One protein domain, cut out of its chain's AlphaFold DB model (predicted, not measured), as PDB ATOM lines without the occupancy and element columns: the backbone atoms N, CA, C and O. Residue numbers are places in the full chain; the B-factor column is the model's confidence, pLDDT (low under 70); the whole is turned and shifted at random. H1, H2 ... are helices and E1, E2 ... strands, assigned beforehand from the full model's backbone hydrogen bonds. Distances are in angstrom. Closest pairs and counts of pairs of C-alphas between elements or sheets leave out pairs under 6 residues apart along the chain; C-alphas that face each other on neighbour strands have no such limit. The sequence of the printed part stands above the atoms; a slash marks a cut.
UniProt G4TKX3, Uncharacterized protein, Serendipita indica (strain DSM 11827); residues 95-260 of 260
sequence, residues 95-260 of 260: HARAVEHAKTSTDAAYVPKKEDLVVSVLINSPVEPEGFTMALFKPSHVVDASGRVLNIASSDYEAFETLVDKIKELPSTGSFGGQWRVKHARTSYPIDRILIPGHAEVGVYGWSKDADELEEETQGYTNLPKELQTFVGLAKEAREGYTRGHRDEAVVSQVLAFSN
ATOM      1  N   HIS A  95     342.583 369.077 254.451       97.62
ATOM      2  CA  HIS A  95     342.531 369.473 255.862       97.62
ATOM      3  C   HIS A  95     342.853 370.956 256.047       97.62
ATOM      4  O   HIS A  95     342.155 371.655 256.775       97.62
ATOM      5  N   ALA A  96     343.832 371.467 255.296       96.81
ATOM      6  CA  ALA A  96     344.194 372.883 255.304       96.81
ATOM      7  C   ALA A  96     343.105 373.796 254.709       96.81
ATOM      8  O   ALA A  96     343.027 374.972 255.066       96.81
ATOM      9  N   ARG A  97     342.282 373.277 253.788       95.94
ATOM     10  CA  ARG A  97     341.145 374.003 253.195       95.94
ATOM     11  C   ARG A  97     339.859 373.859 254.008       95.94
ATOM     12  O   ARG A  97     338.942 374.659 253.824       95.94
ATOM     13  N   ALA A  98     339.776 372.838 254.856       95.19
ATOM     14  CA  ALA A  98     338.600 372.543 255.647       95.19
ATOM     15  C   ALA A  98     338.327 373.669 256.645       95.19
ATOM     16  O   ALA A  98     339.240 374.253 257.234       95.19
ATOM     17  N   VAL A  99     337.047 373.963 256.853       91.19
ATOM     18  CA  VAL A  99     336.638 375.017 257.779       91.19
ATOM     19  C   VAL A  99     335.914 374.399 258.956       91.19
ATOM     20  O   VAL A  99     335.021 373.576 258.798       91.19
ATOM     21  N   GLU A 100     336.293 374.809 260.158       86.69
ATOM     22  CA  GLU A 100     335.632 374.361 261.377       86.69
ATOM     23  C   GLU A 100     334.150 374.766 261.365       86.69
ATOM     24  O   GLU A 100     333.815 375.934 261.134       86.69
ATOM     25  N   HIS A 101     333.255 373.804 261.605       79.75
ATOM     26  CA  HIS A 101     331.809 374.001 261.467       79.75
ATOM     27  C   HIS A 101     331.299 375.140 262.360       79.75
ATOM     28  O   HIS A 101     330.510 375.984 261.927       79.75
ATOM     29  N   ALA A 102     331.808 375.205 263.594       75.31
ATOM     30  CA  ALA A 102     331.467 376.239 264.568       75.31
ATOM     31  C   ALA A 102     331.841 377.664 264.113       75.31
ATOM     32  O   ALA A 102     331.307 378.634 264.641       75.31
ATOM     33  N   LYS A 103     332.753 377.812 263.141       73.81
ATOM     34  CA  LYS A 103     333.173 379.120 262.610       73.81
ATOM     35  C   LYS A 103     332.339 379.597 261.423       73.81
ATOM     36  O   LYS A 103     332.401 380.777 261.099       73.81
ATOM     37  N   THR A 104     331.622 378.704 260.742       68.81
ATOM     38  CA  THR A 104     330.986 379.006 259.444       68.81
ATOM     39  C   THR A 104     329.473 379.060 259.472       68.81
ATOM     40  O   THR A 104     328.893 379.759 258.648       68.81
ATOM     41  N   SER A 105     328.826 378.361 260.400       64.06
ATOM     42  CA  SER A 105     327.366 378.315 260.467       64.06
ATOM     43  C   SER A 105     326.847 379.073 261.684       64.06
ATOM     44  O   SER A 105     327.398 378.987 262.779       64.06
ATOM     45  N   THR A 106     325.785 379.852 261.473       66.25
ATOM     46  CA  THR A 106     324.960 380.424 262.551       66.25
ATOM     47  C   THR A 106     323.955 379.393 263.083       66.25
ATOM     48  O   THR A 106     323.350 379.596 264.132       66.25
ATOM     49  N   ASP A 107     323.798 378.284 262.357       64.38
ATOM     50  CA  ASP A 107     322.971 377.143 262.727       64.38
ATOM     51  C   ASP A 107     323.628 376.297 263.825       64.38
ATOM     52  O   ASP A 107     324.819 376.417 264.123       64.38
ATOM     53  N   ALA A 108     322.832 375.421 264.443       71.94
ATOM     54  CA  ALA A 108     323.331 374.484 265.440       71.94
ATOM     55  C   ALA A 108     324.503 373.667 264.870       71.94
ATOM     56  O   ALA A 108     324.433 373.164 263.748       71.94
ATOM     57  N   ALA A 109     325.580 373.537 265.652       81.12
ATOM     58  CA  ALA A 109     326.746 372.760 265.255       81.12
ATOM     59  C   ALA A 109     326.330 371.337 264.846       81.12
ATOM     60  O   ALA A 109     325.558 370.698 265.563       81.12
ATOM     61  N   TYR A 110     326.836 370.843 263.709       90.94
ATOM     62  CA  TYR A 110     326.615 369.454 263.318       90.94
ATOM     63  C   TYR A 110     327.102 368.526 264.434       90.94
ATOM     64  O   TYR A 110     328.243 368.627 264.891       90.94
ATOM     65  N   VAL A 111     326.224 367.621 264.864       93.62
ATOM     66  CA  VAL A 111     326.531 366.595 265.862       93.62
ATOM     67  C   VAL A 111     326.693 365.268 265.124       93.62
ATOM     68  O   VAL A 111     325.717 364.828 264.514       93.62
ATOM     69  N   PRO A 112     327.874 364.620 265.179       96.75
ATOM     70  CA  PRO A 112     328.098 363.331 264.536       96.75
ATOM     71  C   PRO A 112     327.082 362.273 264.969       96.75
ATOM     72  O   PRO A 112     326.799 362.112 266.161       96.75
ATOM     73  N   LYS A 113     326.567 361.518 263.997       97.38
ATOM     74  CA  LYS A 113     325.607 360.430 264.217       97.38
ATOM     75  C   LYS A 113     326.104 359.126 263.611       97.38
ATOM     76  O   LYS A 113     326.850 359.137 262.634       97.38
ATOM     77  N   LYS A 114     325.669 357.996 264.175       97.56
ATOM     78  CA  LYS A 114     326.101 356.667 263.718       97.56
ATOM     79  C   LYS A 114     325.625 356.385 262.292       97.56
ATOM     80  O   LYS A 114     326.377 355.832 261.502       97.56
ATOM     81  N   GLU A 115     324.402 356.787 261.965       97.62
ATOM     82  CA  GLU A 115     323.780 356.614 260.649       97.62
ATOM     83  C   GLU A 115     324.452 357.423 259.530       97.62
ATOM     84  O   GLU A 115     324.358 357.042 258.365       97.62
ATOM     85  N   ASP A 116     325.163 358.497 259.881       97.88
ATOM     86  CA  ASP A 116     325.864 359.350 258.919       97.88
ATOM     87  C   ASP A 116     327.305 358.882 258.665       97.88
ATOM     88  O   ASP A 116     327.955 359.394 257.750       97.88
ATOM     89  N   LEU A 117     327.827 357.944 259.468       98.38
ATOM     90  CA  LEU A 117     329.214 357.491 259.386       98.38
ATOM     91  C   LEU A 117     329.473 356.762 258.062       98.38
ATOM     92  O   LEU A 117     328.836 355.758 257.749       98.38
ATOM     93  N   VAL A 118     330.463 357.242 257.312       98.25
ATOM     94  CA  VAL A 118     330.923 356.624 256.060       98.25
ATOM     95  C   VAL A 118     332.134 355.732 256.309       98.25
ATOM     96  O   VAL A 118     332.169 354.587 255.866       98.25
ATOM     97  N   VAL A 119     333.135 356.257 257.014       98.56
ATOM     98  CA  VAL A 119     334.375 355.547 257.342       98.56
ATOM     99  C   VAL A 119     335.034 356.197 258.552       98.56
ATOM    100  O   VAL A 119     334.998 357.421 258.698       98.56
ATOM    101  N   SER A 120     335.669 355.401 259.406       98.56
ATOM    102  CA  SER A 120     336.597 355.886 260.425       98.56
ATOM    103  C   SER A 120     337.985 355.282 260.230       98.56
ATOM    104  O   SER A 120     338.150 354.173 259.719       98.56
ATOM    105  N   VAL A 121     339.004 356.056 260.594       98.50
ATOM    106  CA  VAL A 121     340.407 355.659 260.507       98.50
ATOM    107  C   VAL A 121     341.035 355.805 261.879       98.50
ATOM    108  O   VAL A 121     341.012 356.883 262.485       98.50
ATOM    109  N   LEU A 122     341.629 354.716 262.347       98.12
ATOM    110  CA  LEU A 122     342.385 354.650 263.587       98.12
ATOM    111  C   LEU A 122     343.849 354.354 263.282       98.12
ATOM    112  O   LEU A 122     344.192 353.816 262.235       98.12
ATOM    113  N   ILE A 123     344.718 354.676 264.225       97.25
ATOM    114  CA  ILE A 123     346.109 354.261 264.238       97.25
ATOM    115  C   ILE A 123     346.339 353.383 265.465       97.25
ATOM    116  O   ILE A 123     346.034 353.767 266.592       97.25
ATOM    117  N   ASN A 124     346.883 352.195 265.241       97.12
ATOM    118  CA  ASN A 124     347.364 351.320 266.295       97.12
ATOM    119  C   ASN A 124     348.891 351.383 266.315       97.12
ATOM    120  O   ASN A 124     349.565 350.994 265.361       97.12
ATOM    121  N   SER A 125     349.438 351.921 267.397       96.50
ATOM    122  CA  SER A 125     350.872 352.035 267.630       96.50
ATOM    123  C   SER A 125     351.201 351.737 269.096       96.50
ATOM    124  O   SER A 125     350.335 351.880 269.956       96.50
ATOM    125  N   PRO A 126     352.465 351.428 269.440       94.00
ATOM    126  CA  PRO A 126     352.856 351.219 270.837       94.00
ATOM    127  C   PRO A 126     352.561 352.406 271.770       94.00
ATOM    128  O   PRO A 126     352.452 352.230 272.979       94.00
ATOM    129  N   VAL A 127     352.471 353.623 271.224       94.25
ATOM    130  CA  VAL A 127     352.272 354.863 271.993       94.25
ATOM    131  C   VAL A 127     350.792 355.261 272.071       94.25
ATOM    132  O   VAL A 127     350.381 355.897 273.047       94.25
ATOM    133  N   GLU A 128     350.017 354.883 271.055       93.81
ATOM    134  CA  GLU A 128     348.582 355.130 270.885       93.81
ATOM    135  C   GLU A 128     347.960 353.863 270.258       93.81
ATOM    136  O   GLU A 128     347.928 353.762 269.030       93.81
ATOM    137  N   PRO A 129     347.550 352.859 271.061       92.94
ATOM    138  CA  PRO A 129     347.022 351.590 270.539       92.94
ATOM    139  C   PRO A 129     345.640 351.741 269.884       92.94
ATOM    140  O   PRO A 129     345.283 350.977 268.993       92.94
ATOM    141  N   GLU A 130     344.894 352.767 270.294       92.56
ATOM    142  CA  GLU A 130     343.583 353.152 269.759       92.56
ATOM    143  C   GLU A 130     343.584 354.648 269.399       92.56
ATOM    144  O   GLU A 130     342.723 355.430 269.804       92.56
ATOM    145  N   GLY A 131     344.628 355.093 268.696       96.38
ATOM    146  CA  GLY A 131     344.732 356.480 268.265       96.38
ATOM    147  C   GLY A 131     343.651 356.806 267.237       96.38
ATOM    148  O   GLY A 131     343.548 356.150 266.209       96.38
ATOM    149  N   PHE A 132     342.851 357.839 267.480       97.88
ATOM    150  CA  PHE A 132     341.886 358.325 266.495       97.88
ATOM    151  C   PHE A 132     342.596 359.186 265.441       97.88
ATOM    152  O   PHE A 132     343.413 360.035 265.804       97.88
ATOM    153  N   THR A 133     342.319 358.963 264.153       98.38
ATOM    154  CA  THR A 133     342.897 359.744 263.044       98.38
ATOM    155  C   THR A 133     341.843 360.611 262.372       98.38
ATOM    156  O   THR A 133     342.008 361.827 262.337       98.38
ATOM    157  N   MET A 134     340.765 360.013 261.862       98.50
ATOM    158  CA  MET A 134     339.636 360.762 261.307       98.50
ATOM    159  C   MET A 134     338.360 359.924 261.278       98.50
ATOM    160  O   MET A 134     338.416 358.695 261.313       98.50
ATOM    161  N   ALA A 135     337.219 360.582 261.102       98.69
ATOM    162  CA  ALA A 135     335.990 359.944 260.651       98.69
ATOM    163  C   ALA A 135     335.238 360.850 259.676       98.69
ATOM    164  O   ALA A 135     335.134 362.055 259.900       98.69
ATOM    165  N   LEU A 136     334.729 360.262 258.599       98.50
ATOM    166  CA  LEU A 136     333.987 360.930 257.536       98.50
ATOM    167  C   LEU A 136     332.489 360.673 257.712       98.50
ATOM    168  O   LEU A 136     332.075 359.525 257.889       98.50
ATOM    169  N   PHE A 137     331.687 361.728 257.612       98.44
ATOM    170  CA  PHE A 137     330.241 361.703 257.801       98.44
ATOM    171  C   PHE A 137     329.511 362.384 256.645       98.44
ATOM    172  O   PHE A 137     329.988 363.369 256.071       98.44
ATOM    173  N   LYS A 138     328.317 361.886 256.327       97.44
ATOM    174  CA  LYS A 138     327.385 362.554 255.413       97.44
ATOM    175  C   LYS A 138     326.848 363.863 256.023       97.44
ATOM    176  O   LYS A 138     326.673 363.938 257.236       97.44
ATOM    177  N   PRO A 139     326.553 364.889 255.199       94.00
ATOM    178  CA  PRO A 139     326.806 364.944 253.757       94.00
ATOM    179  C   PRO A 139     328.241 365.352 253.385       94.00
ATOM    180  O   PRO A 139     328.677 365.014 252.297       94.00
ATOM    181  N   SER A 140     328.972 366.098 254.224       96.06
ATOM    182  CA  SER A 140     330.357 366.541 253.941       96.06
ATOM    183  C   SER A 140     331.104 366.974 255.211       96.06
ATOM    184  O   SER A 140     331.782 368.006 255.236       96.06
ATOM    185  N   HIS A 141     330.953 366.202 256.289       97.00
ATOM    186  CA  HIS A 141     331.580 366.497 257.576       97.00
ATOM    187  C   HIS A 141     332.726 365.531 257.866       97.00
ATOM    188  O   HIS A 141     332.660 364.346 257.545       97.00
ATOM    189  N   VAL A 142     333.774 366.030 258.514       97.88
ATOM    190  CA  VAL A 142     334.888 365.218 259.006       97.88
ATOM    191  C   VAL A 142     335.145 365.548 260.464       97.88
ATOM    192  O   VAL A 142     335.205 366.715 260.831       97.88
ATOM    193  N   VAL A 143     335.344 364.526 261.289       98.19
ATOM    194  CA  VAL A 143     335.939 364.685 262.617       98.19
ATOM    195  C   VAL A 143     337.422 364.358 262.508       98.19
ATOM    196  O   VAL A 143     337.772 363.263 262.071       98.19
ATOM    197  N   ASP A 144     338.290 365.302 262.867       98.38
ATOM    198  CA  ASP A 144     339.746 365.123 262.801       98.38
ATOM    199  C   ASP A 144     340.349 364.557 264.099       98.38
ATOM    200  O   ASP A 144     339.654 364.384 265.100       98.38
ATOM    201  N   ALA A 145     341.657 364.289 264.123       98.19
ATOM    202  CA  ALA A 145     342.314 363.658 265.274       98.19
ATOM    203  C   ALA A 145     342.226 364.473 266.580       98.19
ATOM    204  O   ALA A 145     342.399 363.921 267.670       98.19
ATOM    205  N   SER A 146     341.960 365.781 266.481       97.75
ATOM    206  CA  SER A 146     341.762 366.667 267.632       97.75
ATOM    207  C   SER A 146     340.303 366.709 268.102       97.75
ATOM    208  O   SER A 146     340.011 367.369 269.094       97.75
ATOM    209  N   GLY A 147     339.393 366.005 267.422       97.12
ATOM    210  CA  GLY A 147     337.958 366.004 267.703       97.12
ATOM    211  C   GLY A 147     337.213 367.196 267.099       97.12
ATOM    212  O   GLY A 147     336.062 367.433 267.451       97.12
ATOM    213  N   ARG A 148     337.837 367.959 266.189       96.44
ATOM    214  CA  ARG A 148     337.170 369.093 265.536       96.44
ATOM    215  C   ARG A 148     336.230 368.586 264.458       96.44
ATOM    216  O   ARG A 148     336.635 367.780 263.624       96.44
ATOM    217  N   VAL A 149     335.012 369.120 264.436       96.38
ATOM    218  CA  VAL A 149     334.054 368.901 263.349       96.38
ATOM    219  C   VAL A 149     334.325 369.923 262.244       96.38
ATOM    220  O   VAL A 149     334.163 371.133 262.429       96.38
ATOM    221  N   LEU A 150     334.762 369.429 261.094       96.69
ATOM    222  CA  LEU A 150     335.166 370.208 259.934       96.69
ATOM    223  C   LEU A 150     334.168 370.020 258.790       96.69
ATOM    224  O   LEU A 150     333.701 368.912 258.530       96.69
ATOM    225  N   ASN A 151     333.897 371.106 258.076       95.56
ATOM    226  CA  ASN A 151     333.243 371.102 256.776       95.56
ATOM    227  C   ASN A 151     334.321 371.018 255.698       95.56
ATOM    228  O   ASN A 151     335.240 371.846 255.676       95.56
ATOM    229  N   ILE A 152     334.203 370.037 254.808       96.25
ATOM    230  CA  ILE A 152     335.112 369.878 253.670       96.25
ATOM    231  C   ILE A 152     334.400 370.238 252.365       96.25
ATOM    232  O   ILE A 152     333.172 370.236 252.294       96.25
ATOM    233  N   ALA A 153     335.165 370.576 251.327       95.06
ATOM    234  CA  ALA A 153     334.590 370.850 250.016       95.06
ATOM    235  C   ALA A 153     333.930 369.584 249.445       95.06
ATOM    236  O   ALA A 153     334.479 368.490 249.575       95.06
ATOM    237  N   SER A 154     332.797 369.727 248.753       94.94
ATOM    238  CA  SER A 154     332.077 368.588 248.160       94.94
ATOM    239  C   SER A 154     332.955 367.767 247.209       94.94
ATOM    240  O   SER A 154     332.894 366.546 247.217       94.94
ATOM    241  N   SER A 155     333.858 368.418 246.468       95.44
ATOM    242  CA  SER A 155     334.826 367.737 245.598       95.44
ATOM    243  C   SER A 155     335.828 366.858 246.356       95.44
ATOM    244  O   SER A 155     336.250 365.826 245.839       95.44
ATOM    245  N   ASP A 156     336.230 367.277 247.561       97.12
ATOM    246  CA  ASP A 156     337.125 366.498 248.423       97.12
ATOM    247  C   ASP A 156     336.351 365.322 249.042       97.12
ATOM    248  O   ASP A 156     336.865 364.206 249.107       97.12
ATOM    249  N   TYR A 157     335.090 365.549 249.426       97.31
ATOM    250  CA  TYR A 157     334.191 364.511 249.930       97.31
ATOM    251  C   TYR A 157     333.944 363.395 248.903       97.31
ATOM    252  O   TYR A 157     334.155 362.224 249.209       97.31
ATOM    253  N   GLU A 158     333.588 363.752 247.666       96.56
ATOM    254  CA  GLU A 158     333.376 362.797 246.567       96.56
ATOM    255  C   GLU A 158     334.630 361.955 246.280       96.56
ATOM    256  O   GLU A 158     334.539 360.761 245.974       96.56
ATOM    257  N   ALA A 159     335.821 362.552 246.407       96.69
ATOM    258  CA  ALA A 159     337.080 361.831 246.255       96.69
ATOM    259  C   ALA A 159     337.291 360.794 247.371       96.69
ATOM    260  O   ALA A 159     337.742 359.680 247.090       96.69
ATOM    261  N   PHE A 160     336.936 361.127 248.617       97.81
ATOM    262  CA  PHE A 160     336.952 360.163 249.716       97.81
ATOM    263  C   PHE A 160     335.939 359.037 249.511       97.81
ATOM    264  O   PHE A 160     336.321 357.879 249.650       97.81
ATOM    265  N   GLU A 161     334.689 359.343 249.152       97.31
ATOM    266  CA  GLU A 161     333.674 358.313 248.885       97.31
ATOM    267  C   GLU A 161     334.124 357.366 247.769       97.31
ATOM    268  O   GLU A 161     334.099 356.150 247.946       97.31
ATOM    269  N   THR A 162     334.666 357.914 246.676       97.00
ATOM    270  CA  THR A 162     335.211 357.113 245.572       97.00
ATOM    271  C   THR A 162     336.333 356.180 246.039       97.00
ATOM    272  O   THR A 162     336.410 355.033 245.600       97.00
ATOM    273  N   LEU A 163     337.234 356.647 246.912       97.94
ATOM    274  CA  LEU A 163     338.298 355.807 247.471       97.94
ATOM    275  C   LEU A 163     337.739 354.732 248.407       97.94
ATOM    276  O   LEU A 163     338.176 353.587 248.332       97.94
ATOM    277  N   VAL A 164     336.770 355.083 249.255       98.12
ATOM    278  CA  VAL A 164     336.100 354.145 250.165       98.12
ATOM    279  C   VAL A 164     335.409 353.037 249.377       98.12
ATOM    280  O   VAL A 164     335.567 351.869 249.724       98.12
ATOM    281  N   ASP A 165     334.701 353.370 248.300       97.88
ATOM    282  CA  ASP A 165     334.021 352.376 247.469       97.88
ATOM    283  C   ASP A 165     335.005 351.410 246.812       97.88
ATOM    284  O   ASP A 165     334.812 350.199 246.898       97.88
ATOM    285  N   LYS A 166     336.133 351.901 246.291       97.88
ATOM    286  CA  LYS A 166     337.177 351.014 245.760       97.88
ATOM    287  C   LYS A 166     337.861 350.170 246.837       97.88
ATOM    288  O   LYS A 166     338.248 349.039 246.571       97.88
ATOM    289  N   ILE A 167     338.012 350.686 248.060       98.25
ATOM    290  CA  ILE A 167     338.559 349.906 249.180       98.25
ATOM    291  C   ILE A 167     337.628 348.739 249.532       98.25
ATOM    292  O   ILE A 167     338.122 347.652 249.823       98.25
ATOM    293  N   LYS A 168     336.301 348.920 249.459       97.94
ATOM    294  CA  LYS A 168     335.327 347.833 249.684       97.94
ATOM    295  C   LYS A 168     335.444 346.702 248.659       97.94
ATOM    296  O   LYS A 168     335.052 345.579 248.964       97.94
ATOM    297  N   GLU A 169     335.948 346.997 247.462       97.88
ATOM    298  CA  GLU A 169     336.155 346.025 246.382       97.88
ATOM    299  C   GLU A 169     337.459 345.226 246.538       97.88
ATOM    300  O   GLU A 169     337.648 344.216 245.854       97.88
ATOM    301  N   LEU A 170     338.367 345.648 247.429       97.56
ATOM    302  CA  LEU A 170     339.624 344.941 247.649       97.56
ATOM    303  C   LEU A 170     339.378 343.560 248.273       97.56
ATOM    304  O   LEU A 170     338.516 343.401 249.143       97.56
ATOM    305  N   PRO A 171     340.159 342.542 247.871       97.12
ATOM    306  CA  PRO A 171     340.026 341.215 248.441       97.12
ATOM    307  C   PRO A 171     340.422 341.225 249.919       97.12
ATOM    308  O   PRO A 171     341.339 341.934 250.339       97.12
ATOM    309  N   SER A 172     339.766 340.374 250.708       95.56
ATOM    310  CA  SER A 172     340.219 340.105 252.072       95.56
ATOM    311  C   SER A 172     341.623 339.506 252.035       95.56
ATOM    312  O   SER A 172     341.891 338.558 251.297       95.56
ATOM    313  N   THR A 173     342.526 340.034 252.856       95.56
ATOM    314  CA  THR A 173     343.906 339.544 252.934       95.56
ATOM    315  C   THR A 173     344.001 338.191 253.647       95.56
ATOM    316  O   THR A 173     345.009 337.505 253.517       95.56
ATOM    317  N   GLY A 174     342.981 337.811 254.431       91.75
ATOM    318  CA  GLY A 174     343.011 336.646 255.325       91.75
ATOM    319  C   GLY A 174     343.935 336.804 256.542       91.75
ATOM    320  O   GLY A 174     343.965 335.930 257.408       91.75
ATOM    321  N   SER A 175     344.670 337.915 256.638       91.25
ATOM    322  CA  SER A 175     345.524 338.235 257.778       91.25
ATOM    323  C   SER A 175     344.708 338.835 258.926       91.25
ATOM    324  O   SER A 175     343.615 339.375 258.738       91.25
ATOM    325  N   PHE A 176     345.238 338.743 260.147       89.38
ATOM    326  CA  PHE A 176     344.612 339.358 261.316       89.38
ATOM    327  C   PHE A 176     344.411 340.865 261.090       89.38
ATOM    328  O   PHE A 176     345.376 341.586 260.838       89.38
ATOM    329  N   GLY A 177     343.160 341.331 261.173       89.88
ATOM    330  CA  GLY A 177     342.797 342.732 260.933       89.88
ATOM    331  C   GLY A 177     342.903 343.183 259.470       89.88
ATOM    332  O   GLY A 177     343.128 344.364 259.231       89.88
ATOM    333  N   GLY A 178     342.826 342.265 258.497       95.19
ATOM    334  CA  GLY A 178     342.800 342.628 257.073       95.19
ATOM    335  C   GLY A 178     344.049 343.392 256.621       95.19
ATOM    336  O   GLY A 178     343.956 344.326 255.827       95.19
ATOM    337  N   GLN A 179     345.205 343.081 257.215       96.69
ATOM    338  CA  GLN A 179     346.415 343.890 257.104       96.69
ATOM    339  C   GLN A 179     347.150 343.689 255.780       96.69
ATOM    340  O   GLN A 179     347.617 342.588 255.481       96.69
ATOM    341  N   TRP A 180     347.362 344.801 255.087       98.31
ATOM    342  CA  TRP A 180     348.325 344.999 254.015       98.31
ATOM    343  C   TRP A 180     349.636 345.501 254.617       98.31
ATOM    344  O   TRP A 180     349.665 346.533 255.294       98.31
ATOM    345  N   ARG A 181     350.729 344.760 254.426       98.12
ATOM    346  CA  ARG A 181     351.996 345.022 255.119       98.12
ATOM    347  C   ARG A 181     353.021 345.585 254.154       98.12
ATOM    348  O   ARG A 181     353.524 344.853 253.312       98.12
ATOM    349  N   VAL A 182     353.343 346.869 254.292       98.44
ATOM    350  CA  VAL A 182     354.420 347.490 253.512       98.44
ATOM    351  C   VAL A 182     355.764 346.986 254.035       98.44
ATOM    352  O   VAL A 182     355.975 346.869 255.246       98.44
ATOM    353  N   LYS A 183     356.681 346.680 253.123       98.38
ATOM    354  CA  LYS A 183     358.021 346.189 253.424       98.38
ATOM    355  C   LYS A 183     358.880 347.294 254.026       98.38
ATOM    356  O   LYS A 183     359.046 348.370 253.456       98.38
ATOM    357  N   HIS A 184     359.503 346.997 255.165       97.81
ATOM    358  CA  HIS A 184     360.439 347.900 255.838       97.81
ATOM    359  C   HIS A 184     361.655 347.162 256.389       97.81
ATOM    360  O   HIS A 184     361.598 345.982 256.709       97.81
ATOM    361  N   ALA A 185     362.751 347.895 256.598       96.38
ATOM    362  CA  ALA A 185     363.972 347.354 257.205       96.38
ATOM    363  C   ALA A 185     363.868 347.096 258.724       96.38
ATOM    364  O   ALA A 185     364.744 346.457 259.304       96.38
ATOM    365  N   ARG A 186     362.842 347.637 259.392       94.06
ATOM    366  CA  ARG A 186     362.602 347.472 260.835       94.06
ATOM    367  C   ARG A 186     361.172 346.996 261.089       94.06
ATOM    368  O   ARG A 186     360.319 347.075 260.214       94.06
ATOM    369  N   THR A 187     360.909 346.536 262.301       91.75
ATOM    370  CA  THR A 187     359.572 346.131 262.751       91.75
ATOM    371  C   THR A 187     358.920 347.222 263.614       91.75
ATOM    372  O   THR A 187     359.491 348.300 263.802       91.75
ATOM    373  N   SER A 188     357.715 346.948 264.127       92.12
ATOM    374  CA  SER A 188     356.959 347.814 265.049       92.12
ATOM    375  C   SER A 188     356.493 349.147 264.451       92.12
ATOM    376  O   SER A 188     356.449 350.167 265.142       92.12
ATOM    377  N   TYR A 189     356.131 349.143 263.171       96.94
ATOM    378  CA  TYR A 189     355.441 350.279 262.567       96.94
ATOM    379  C   TYR A 189     353.974 350.353 263.008       96.94
ATOM    380  O   TYR A 189     353.394 349.331 263.382       96.94
ATOM    381  N   PRO A 190     353.367 351.552 262.979       97.62
ATOM    382  CA  PRO A 190     351.941 351.690 263.226       97.62
ATOM    383  C   PRO A 190     351.108 350.973 262.156       97.62
ATOM    384  O   PRO A 190     351.553 350.800 261.018       97.62
ATOM    385  N   ILE A 191     349.887 350.606 262.537       98.19
ATOM    386  CA  ILE A 191     348.852 350.083 261.645       98.19
ATOM    387  C   ILE A 191     347.763 351.142 261.524       98.19
ATOM    388  O   ILE A 191     347.148 351.505 262.526       98.19
ATOM    389  N   ASP A 192     347.512 351.618 260.313       98.56
ATOM    390  CA  ASP A 192     346.343 352.435 260.006       98.56
ATOM    391  C   ASP A 192     345.151 351.497 259.764       98.56
ATOM    392  O   ASP A 192     345.157 350.716 258.815       98.56
ATOM    393  N   ARG A 193     344.164 351.515 260.664       98.12
ATOM    394  CA  ARG A 193     342.963 350.668 260.629       98.12
ATOM    395  C   ARG A 193     341.820 351.452 260.002       98.12
ATOM    396  O   ARG A 193     341.472 352.519 260.505       98.12
ATOM    397  N   ILE A 194     341.236 350.927 258.938       98.44
ATOM    398  CA  ILE A 194     340.129 351.526 258.196       98.44
ATOM    399  C   ILE A 194     338.869 350.725 258.520       98.44
ATOM    400  O   ILE A 194     338.797 349.523 258.254       98.44
ATOM    401  N   LEU A 195     337.884 351.398 259.109       98.00
ATOM    402  CA  LEU A 195     336.630 350.812 259.565       98.00
ATOM    403  C   LEU A 195     335.486 351.408 258.744       98.00
ATOM    404  O   LEU A 195     335.184 352.598 258.836       98.00
ATOM    405  N   ILE A 196     334.860 350.573 257.920       97.69
ATOM    406  CA  ILE A 196     333.734 350.950 257.063       97.69
ATOM    407  C   ILE A 196     332.499 350.199 257.584       97.69
ATOM    408  O   ILE A 196     332.543 348.967 257.658       97.69
ATOM    409  N   PRO A 197     331.396 350.884 257.947       97.00
ATOM    410  CA  PRO A 197     330.200 350.223 258.460       97.00
ATOM    411  C   PRO A 197     329.685 349.127 257.518       97.00
ATOM    412  O   PRO A 197     329.472 349.366 256.332       97.00
ATOM    413  N   GLY A 198     329.482 347.919 258.051       95.38
ATOM    414  CA  GLY A 198     329.012 346.760 257.281       95.38
ATOM    415  C   GLY A 198     330.093 346.006 256.495       95.38
ATOM    416  O   GLY A 198     329.758 345.046 255.805       95.38
ATOM    417  N   HIS A 199     331.368 346.390 256.609       96.00
ATOM    418  CA  HIS A 199     332.493 345.727 255.945       96.00
ATOM    419  C   HIS A 199     333.542 345.232 256.951       96.00
ATOM    420  O   HIS A 199     333.593 345.674 258.097       96.00
ATOM    421  N   ALA A 200     334.383 344.290 256.511       95.62
ATOM    422  CA  ALA A 200     335.534 343.849 257.290       95.62
ATOM    423  C   ALA A 200     336.563 344.983 257.435       95.62
ATOM    424  O   ALA A 200     336.728 345.801 256.530       95.62
ATOM    425  N   GLU A 201     337.269 345.005 258.565       96.62
ATOM    426  CA  GLU A 201     338.374 345.935 258.793       96.62
ATOM    427  C   GLU A 201     339.483 345.740 257.750       96.62
ATOM    428  O   GLU A 201     339.871 344.608 257.446       96.62
ATOM    429  N   VAL A 202     340.025 346.856 257.257       98.19
ATOM    430  CA  VAL A 202     341.199 346.882 256.380       98.19
ATOM    431  C   VAL A 202     342.335 347.602 257.096       98.19
ATOM    432  O   VAL A 202     342.193 348.756 257.494       98.19
ATOM    433  N   GLY A 203     343.473 346.934 257.261       98.00
ATOM    434  CA  GLY A 203     344.645 347.495 257.930       98.00
ATOM    435  C   GLY A 203     345.771 347.809 256.950       98.00
ATOM    436  O   GLY A 203     346.009 347.048 256.017       98.00
ATOM    437  N   VAL A 204     346.531 348.876 257.188       98.50
ATOM    438  CA  VAL A 204     347.793 349.150 256.484       98.50
ATOM    439  C   VAL A 204     348.921 349.269 257.503       98.50
ATOM    440  O   VAL A 204     348.988 350.226 258.273       98.50
ATOM    441  N   TYR A 205     349.816 348.284 257.528       98.38
ATOM    442  CA  TYR A 205     350.985 348.273 258.404       98.38
ATOM    443  C   TYR A 205     352.154 349.001 257.739       98.38
ATOM    444  O   TYR A 205     352.584 348.637 256.643       98.38
ATOM    445  N   GLY A 206     352.701 350.000 258.434       97.81
ATOM    446  CA  GLY A 206     353.887 350.717 257.975       97.81
ATOM    447  C   GLY A 206     353.655 351.576 256.742       97.81
ATOM    448  O   GLY A 206     354.540 351.677 255.902       97.81
ATOM    449  N   TRP A 207     352.500 352.226 256.618       98.38
ATOM    450  CA  TRP A 207     352.290 353.161 255.516       98.38
ATOM    451  C   TRP A 207     353.412 354.218 255.426       98.38
ATOM    452  O   TRP A 207     353.856 354.770 256.442       98.38
ATOM    453  N   SER A 208     353.854 354.518 254.205       97.38
ATOM    454  CA  SER A 208     354.847 355.549 253.892       97.38
ATOM    455  C   SER A 208     354.521 356.186 252.547       97.38
ATOM    456  O   SER A 208     354.058 355.498 251.647       97.38
ATOM    457  N   LYS A 209     354.825 357.477 252.369       96.56
ATOM    458  CA  LYS A 209     354.640 358.165 251.076       96.56
ATOM    459  C   LYS A 209     355.521 357.584 249.968       96.56
ATOM    460  O   LYS A 209     355.103 357.565 248.816       96.56
ATOM    461  N   ASP A 210     356.704 357.103 250.341       97.25
ATOM    462  CA  ASP A 210     357.776 356.735 249.408       97.25
ATOM    463  C   ASP A 210     357.955 355.216 249.247       97.25
ATOM    464  O   ASP A 210     358.878 354.781 248.562       97.25
ATOM    465  N   ALA A 211     357.137 354.405 249.925       97.06
ATOM    466  CA  ALA A 211     357.240 352.950 249.880       97.06
ATOM    467  C   ALA A 211     355.856 352.311 249.789       97.06
ATOM    468  O   ALA A 211     354.997 352.564 250.634       97.06
ATOM    469  N   ASP A 212     355.687 351.465 248.782       98.31
ATOM    470  CA  ASP A 212     354.475 350.707 248.495       98.31
ATOM    471  C   ASP A 212     354.734 349.203 248.314       98.31
ATOM    472  O   ASP A 212     353.787 348.436 248.423       98.31
ATOM    473  N   GLU A 213     355.975 348.746 248.114       98.56
ATOM    474  CA  GLU A 213     356.303 347.310 248.046       98.56
ATOM    475  C   GLU A 213     355.784 346.566 249.292       98.56
ATOM    476  O   GLU A 213     356.041 346.977 250.429       98.56
ATOM    477  N   LEU A 214     355.055 345.466 249.093       98.56
ATOM    478  CA  LEU A 214     354.539 344.644 250.187       98.56
ATOM    479  C   LEU A 214     355.620 343.694 250.725       98.56
ATOM    480  O   LEU A 214     356.518 343.264 250.004       98.56
ATOM    481  N   GLU A 215     355.544 343.376 252.019       97.62
ATOM    482  CA  GLU A 215     356.439 342.416 252.686       97.62
ATOM    483  C   GLU A 215     356.315 341.019 252.059       97.62
ATOM    484  O   GLU A 215     357.325 340.359 251.815       97.62
ATOM    485  N   GLU A 216     355.085 340.620 251.737       97.12
ATOM    486  CA  GLU A 216     354.732 339.402 251.011       97.12
ATOM    487  C   GLU A 216     353.638 339.718 249.985       97.12
ATOM    488  O   GLU A 216     352.822 340.624 250.186       97.12
ATOM    489  N   GLU A 217     353.598 338.954 248.890       97.88
ATOM    490  CA  GLU A 217     352.521 339.075 247.912       97.88
ATOM    491  C   GLU A 217     351.174 338.771 248.579       97.88
ATOM    492  O   GLU A 217     350.977 337.713 249.178       97.88
ATOM    493  N   THR A 218     350.234 339.707 248.482       97.62
ATOM    494  CA  THR A 218     348.922 339.604 249.127       97.62
ATOM    495  C   THR A 218     347.850 339.613 248.052       97.62
ATOM    496  O   THR A 218     347.665 340.623 247.384       97.62
ATOM    497  N   GLN A 219     347.135 338.499 247.872       96.75
ATOM    498  CA  GLN A 219     346.026 338.394 246.907       96.75
ATOM    499  C   GLN A 219     346.410 338.801 245.465       96.75
ATOM    500  O   GLN A 219     345.621 339.431 244.765       96.75
ATOM    501  N   GLY A 220     347.630 338.475 245.021       97.19
ATOM    502  CA  GLY A 220     348.127 338.834 243.684       97.19
ATOM    503  C   GLY A 220     348.815 340.200 243.594       97.19
ATOM    504  O   GLY A 220     349.281 340.587 242.522       97.19
ATOM    505  N   TYR A 221     348.879 340.952 244.695       98.44
ATOM    506  CA  TYR A 221     349.513 342.264 244.742       98.44
ATOM    507  C   TYR A 221     350.916 342.167 245.327       98.44
ATOM    508  O   TYR A 221     351.106 341.637 246.421       98.44
ATOM    509  N   THR A 222     351.888 342.744 244.626       98.56
ATOM    510  CA  THR A 222     353.271 342.920 245.103       98.56
ATOM    511  C   THR A 222     353.527 344.312 245.680       98.56
ATOM    512  O   THR A 222     354.492 344.507 246.411       98.56
ATOM    513  N   ASN A 223     352.648 345.272 245.388       98.69
ATOM    514  CA  ASN A 223     352.666 346.628 245.929       98.69
ATOM    515  C   ASN A 223     351.311 346.939 246.569       98.69
ATOM    516  O   ASN A 223     350.290 346.362 246.189       98.69
ATOM    517  N   LEU A 224     351.296 347.861 247.524       98.62
ATOM    518  CA  LEU A 224     350.096 348.321 248.198       98.62
ATOM    519  C   LEU A 224     349.119 348.892 247.157       98.62
ATOM    520  O   LEU A 224     349.521 349.745 246.361       98.62
ATOM    521  N   PRO A 225     347.840 348.468 247.162       98.50
ATOM    522  CA  PRO A 225     346.828 349.040 246.286       98.50
ATOM    523  C   PRO A 225     346.829 350.569 246.348       98.50
ATOM    524  O   PRO A 225     346.874 351.171 247.428       98.50
ATOM    525  N   LYS A 226     346.779 351.212 245.178       98.12
ATOM    526  CA  LYS A 226     346.919 352.670 245.047       98.12
ATOM    527  C   LYS A 226     345.844 353.418 245.837       98.12
ATOM    528  O   LYS A 226     346.090 354.512 246.344       98.12
ATOM    529  N   GLU A 227     344.665 352.829 245.949       97.94
ATOM    530  CA  GLU A 227     343.519 353.320 246.701       97.94
ATOM    531  C   GLU A 227     343.839 353.403 248.193       97.94
ATOM    532  O   GLU A 227     343.621 354.452 248.793       97.94
ATOM    533  N   LEU A 228     344.448 352.357 248.768       98.38
ATOM    534  CA  LEU A 228     344.907 352.356 250.160       98.38
ATOM    535  C   LEU A 228     346.052 353.344 250.364       98.38
ATOM    536  O   LEU A 228     346.025 354.126 251.314       98.38
ATOM    537  N   GLN A 229     347.024 353.352 249.445       98.25
ATOM    538  CA  GLN A 229     348.152 354.279 249.490       98.25
ATOM    539  C   GLN A 229     347.672 355.737 249.522       98.25
ATOM    540  O   GLN A 229     348.149 356.534 250.331       98.25
ATOM    541  N   THR A 230     346.699 356.067 248.672       97.94
ATOM    542  CA  THR A 230     346.124 357.412 248.560       97.94
ATOM    543  C   THR A 230     345.248 357.741 249.766       97.94
ATOM    544  O   THR A 230     345.457 358.769 250.406       97.94
ATOM    545  N   PHE A 231     344.300 356.866 250.118       98.44
ATOM    546  CA  PHE A 231     343.342 357.101 251.199       98.44
ATOM    547  C   PHE A 231     344.029 357.282 252.555       98.44
ATOM    548  O   PHE A 231     343.744 358.252 253.255       98.44
ATOM    549  N   VAL A 232     344.980 356.410 252.914       98.56
ATOM    550  CA  VAL A 232     345.714 356.535 254.184       98.56
ATOM    551  C   VAL A 232     346.549 357.817 254.212       98.56
ATOM    552  O   VAL A 232     346.621 358.482 255.246       98.56
ATOM    553  N   GLY A 233     347.131 358.214 253.077       98.25
ATOM    554  CA  GLY A 233     347.844 359.484 252.960       98.25
ATOM    555  C   GLY A 233     346.958 360.693 253.244       98.25
ATOM    556  O   GLY A 233     347.337 361.538 254.055       98.25
ATOM    557  N   LEU A 234     345.769 360.732 252.640       98.44
ATOM    558  CA  LEU A 234     344.774 361.780 252.875       98.44
ATOM    559  C   LEU A 234     344.269 361.768 254.319       98.44
ATOM    560  O   LEU A 234     344.139 362.826 254.933       98.44
ATOM    561  N   ALA A 235     344.026 360.586 254.885       98.44
ATOM    562  CA  ALA A 235     343.541 360.461 256.252       98.44
ATOM    563  C   ALA A 235     344.543 360.988 257.281       98.44
ATOM    564  O   ALA A 235     344.157 361.598 258.278       98.44
ATOM    565  N   LYS A 236     345.846 360.814 257.034       98.31
ATOM    566  CA  LYS A 236     346.895 361.335 257.918       98.31
ATOM    567  C   LYS A 236     346.976 362.863 257.940       98.31
ATOM    568  O   LYS A 236     347.478 363.388 258.934       98.31
ATOM    569  N   GLU A 237     346.450 363.571 256.937       98.38
ATOM    570  CA  GLU A 237     346.321 365.038 256.994       98.38
ATOM    571  C   GLU A 237     345.436 365.473 258.177       98.38
ATOM    572  O   GLU A 237     345.723 366.475 258.820       98.38
ATOM    573  N   ALA A 238     344.448 364.665 258.590       98.25
ATOM    574  CA  ALA A 238     343.602 364.953 259.758       98.25
ATOM    575  C   ALA A 238     344.356 364.983 261.101       98.25
ATOM    576  O   ALA A 238     343.791 365.366 262.129       98.25
ATOM    577  N   ARG A 239     345.626 364.555 261.122       97.81
ATOM    578  CA  ARG A 239     346.505 364.636 262.297       97.81
ATOM    579  C   ARG A 239     347.373 365.892 262.304       97.81
ATOM    580  O   ARG A 239     348.130 366.089 263.255       97.81
ATOM    581  N   GLU A 240     347.301 366.741 261.284       96.81
ATOM    582  CA  GLU A 240     348.038 368.001 261.269       96.81
ATOM    583  C   GLU A 240     347.578 368.906 262.424       96.81
ATOM    584  O   GLU A 240     346.394 369.185 262.608       96.81
ATOM    585  N   GLY A 241     348.533 369.325 263.259       95.12
ATOM    586  CA  GLY A 241     348.267 370.107 264.471       95.12
ATOM    587  C   GLY A 241     347.788 369.299 265.686       95.12
ATOM    588  O   GLY A 241     347.672 369.872 266.770       95.12
ATOM    589  N   TYR A 242     347.564 367.984 265.558       96.75
ATOM    590  CA  TYR A 242     347.181 367.147 266.696       96.75
ATOM    591  C   TYR A 242     348.289 367.113 267.752       96.75
ATOM    592  O   TYR A 242     349.435 366.745 267.482       96.75
ATOM    593  N   THR A 243     347.914 367.445 268.987       95.38
ATOM    594  CA  THR A 243     348.770 367.308 270.164       95.38
ATOM    595  C   THR A 243     348.108 366.358 271.147       95.38
ATOM    596  O   THR A 243     346.968 366.563 271.566       95.38
ATOM    597  N   ARG A 244     348.839 365.317 271.553       90.81
ATOM    598  CA  ARG A 244     348.344 364.343 272.530       90.81
ATOM    599  C   ARG A 244     347.876 365.048 273.809       90.81
ATOM    600  O   ARG A 244     348.542 365.954 274.309       90.81
ATOM    601  N   GLY A 245     346.726 364.620 274.329       91.81
ATOM    602  CA  GLY A 245     346.109 365.189 275.533       91.81
ATOM    603  C   GLY A 245     345.340 366.497 275.315       91.81
ATOM    604  O   GLY A 245     344.774 367.007 276.272       91.81
ATOM    605  N   HIS A 246     345.294 367.021 274.086       93.12
ATOM    606  CA  HIS A 246     344.589 368.261 273.733       93.12
ATOM    607  C   HIS A 246     343.501 368.017 272.674       93.12
ATOM    608  O   HIS A 246     343.292 368.850 271.794       93.12
ATOM    609  N   ARG A 247     342.842 366.853 272.723       94.75
ATOM    610  CA  ARG A 247     341.711 366.519 271.846       94.75
ATOM    611  C   ARG A 247     340.388 366.668 272.589       94.75
ATOM    612  O   ARG A 247     340.353 366.504 273.809       94.75
ATOM    613  N   ASP A 248     339.311 366.920 271.854       95.69
ATOM    614  CA  ASP A 248     337.952 366.830 272.384       95.69
ATOM    615  C   ASP A 248     337.586 365.355 272.616       95.69
ATOM    616  O   ASP A 248     337.191 364.623 271.704       95.69
ATOM    617  N   GLU A 249     337.782 364.896 273.852       96.06
ATOM    618  CA  GLU A 249     337.561 363.498 274.226       96.06
ATOM    619  C   GLU A 249     336.092 363.083 274.098       96.06
ATOM    620  O   GLU A 249     335.819 361.915 273.816       96.06
ATOM    621  N   ALA A 250     335.150 364.015 274.278       96.25
ATOM    622  CA  ALA A 250     333.726 363.717 274.202       96.25
ATOM    623  C   ALA A 250     333.330 363.373 272.762       96.25
ATOM    624  O   ALA A 250     332.724 362.325 272.526       96.25
ATOM    625  N   VAL A 251     333.747 364.203 271.800       96.12
ATOM    626  CA  VAL A 251     333.491 363.962 270.374       96.12
ATOM    627  C   VAL A 251     334.209 362.698 269.904       96.12
ATOM    628  O   VAL A 251     333.597 361.835 269.273       96.12
ATOM    629  N   VAL A 252     335.491 362.534 270.244       96.81
ATOM    630  CA  VAL A 252     336.267 361.361 269.808       96.81
ATOM    631  C   VAL A 252     335.694 360.064 270.383       96.81
ATOM    632  O   VAL A 252     335.503 359.108 269.634       96.81
ATOM    633  N   SER A 253     335.356 360.023 271.674       96.25
ATOM    634  CA  SER A 253     334.764 358.828 272.296       96.25
ATOM    635  C   SER A 253     333.412 358.467 271.682       96.25
ATOM    636  O   SER A 253     333.133 357.290 271.454       96.25
ATOM    637  N   GLN A 254     332.587 359.472 271.368       96.50
ATOM    638  CA  GLN A 254     331.313 359.270 270.682       96.50
ATOM    639  C   GLN A 254     331.517 358.628 269.303       96.50
ATOM    640  O   GLN A 254     330.863 357.639 268.979       96.50
ATOM    641  N   VAL A 255     332.451 359.152 268.506       96.56
ATOM    642  CA  VAL A 255     332.748 358.629 267.164       96.56
ATOM    643  C   VAL A 255     333.347 357.220 267.218       96.56
ATOM    644  O   VAL A 255     332.983 356.360 266.412       96.56
ATOM    645  N   LEU A 256     334.228 356.943 268.183       95.81
ATOM    646  CA  LEU A 256     334.785 355.603 268.387       95.81
ATOM    647  C   LEU A 256     333.689 354.578 268.700       95.81
ATOM    648  O   LEU A 256     333.709 353.478 268.151       95.81
ATOM    649  N   ALA A 257     332.679 354.954 269.489       96.31
ATOM    650  CA  ALA A 257     331.541 354.085 269.789       96.31
ATOM    651  C   ALA A 257     330.687 353.735 268.553       96.31
ATOM    652  O   ALA A 257     329.959 352.742 268.570       96.31
ATOM    653  N   PHE A 258     330.765 354.510 267.467       95.44
ATOM    654  CA  PHE A 258     330.087 354.174 266.211       95.44
ATOM    655  C   PHE A 258     330.793 353.063 265.433       95.44
ATOM    656  O   PHE A 258     330.140 352.383 264.643       95.44
ATOM    657  N   SER A 259     332.100 352.905 265.661       84.62
ATOM    658  CA  SER A 259     332.989 352.018 264.901       84.62
ATOM    659  C   SER A 259     333.139 350.623 265.523       84.62
ATOM    660  O   SER A 259     333.766 349.760 264.913       84.62
ATOM    661  N   ASN A 260     332.570 350.424 266.719       76.81
ATOM    662  CA  ASN A 260     332.478 349.142 267.422       76.81
ATOM    663  C   ASN A 260     331.164 348.405 267.119       76.81
ATOM    664  O   ASN A 260     330.130 349.072 266.841       76.81
TER     665      ASN A 260
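AT A GLANCE: This is residues 95 to 260 of the 260 residues of an uncharacterized protein of Serendipita indica (strain DSM 11827) (UniProt G4TKX3). A twisted sheet of seven strands forms the middle layer of the domain, with the helices H2 and H3 across one face and H4 across the other. At one end of the longest axis the small hairpin E8 and E9 packs, through E8, on the edge strand E5; at the other end, the short helix H1 and residues 105 to 107 lie beyond the edge strand E4. The printed part has 166 residues, with four named helices and nine named strands in the order H1 E1 E2 E3 E4 H2 E5 E6 E7 E8 E9 H3 H4, of the mixed class, helices and strands. The large sheet is mixed and has the order E4, E3, E2, E1, E6, E7, E5. The whole is compact, with a radius of gyration of the C-alphas of 15.8 A, and elongated in outline, with spans of 52 by 32 by 29 A.

HOW THE PARTS SIT: Residues 99 to 100 make a short antiparallel pairing with residues 150 to 151 of E4, residues 149 to 151. H1, residues 101 to 104, only grazes the large sheet; its closest C-alphas to E4 are those of His 101 and Leu 150, 5.3 A apart. E1, residues 117 to 124, E2, residues 131 to 137, E3, residues 141 to 144, and E4 form a meander, each strand the antiparallel neighbour of the one before. Within hydrogen-bond range are N 121 and O 134 across the pair E1 and E2, at 2.8 A, N 143 and O 135 across the pair E3 and E2, at 2.8 A, and N 150 and O 142 across the pair E4 and E3, at 2.8 A. H2, residues 154 to 168, is on the sheet at a height of 9.7 A; it lies over E3, E1 and, only just, with 3 of its C-alphas, E2, and runs across the strands, at 70 degrees to E1 on the local plane. E6, residues 191 to 195, is antiparallel to E1, with N 193 and O 122 at 2.8 A. E7, residues 202 to 205, forms a hairpin with E6, with N 204 and O 192 at 2.8 A, and is parallel to E5, residues 179 to 181, with N 205 and O 180 at 2.8 A. E8, residues 213 to 218, and E9, residues 221 to 223, form a hairpin, with N 214 and O 222 at 2.9 A; the closest C-alphas of E5 and E8 are those of Arg 181 and Leu 214, 5.6 A apart. H3, residues 226 to 237, is on the same face as H2 at a height of 9.4 A, and with residues 227 to 231 alone it touches H2 at a steep tilt of 48 degrees, opposite ways; their closest C-alphas, of Leu 163 and Glu 227, are 5.8 A apart. H4, residues 249 to 258, is on the opposite face at a height of 9.2 A. Every O i to N i+4 pair is within hydrogen-bond range in H2 and H4, and 7 of 8 are in H3; H1 is too short for such a pair.

IN THESE COORDINATES: H1 begins at C-alpha 101, (331.809, 374.001, 261.467). E1 spans 20.4 A, E2 18.6 A, H2 21.1 A, H3 17.2 A and H4 14.4 A from first to last C-alpha. H2 begins at C-alpha 154, (332.077, 368.588, 248.160), and H4 ends at C-alpha 258, (330.087, 354.174, 266.211).

THE WHOLE: The C-alphas of Thr 106 and Glu 216, the two farthest apart, are 52.0 A apart. The printed part has no cut. The links H1 to E1 and H3 to H4 are long. The mean pLDDT of the printed part is 95.1, and residues 104 to 107 are under 70.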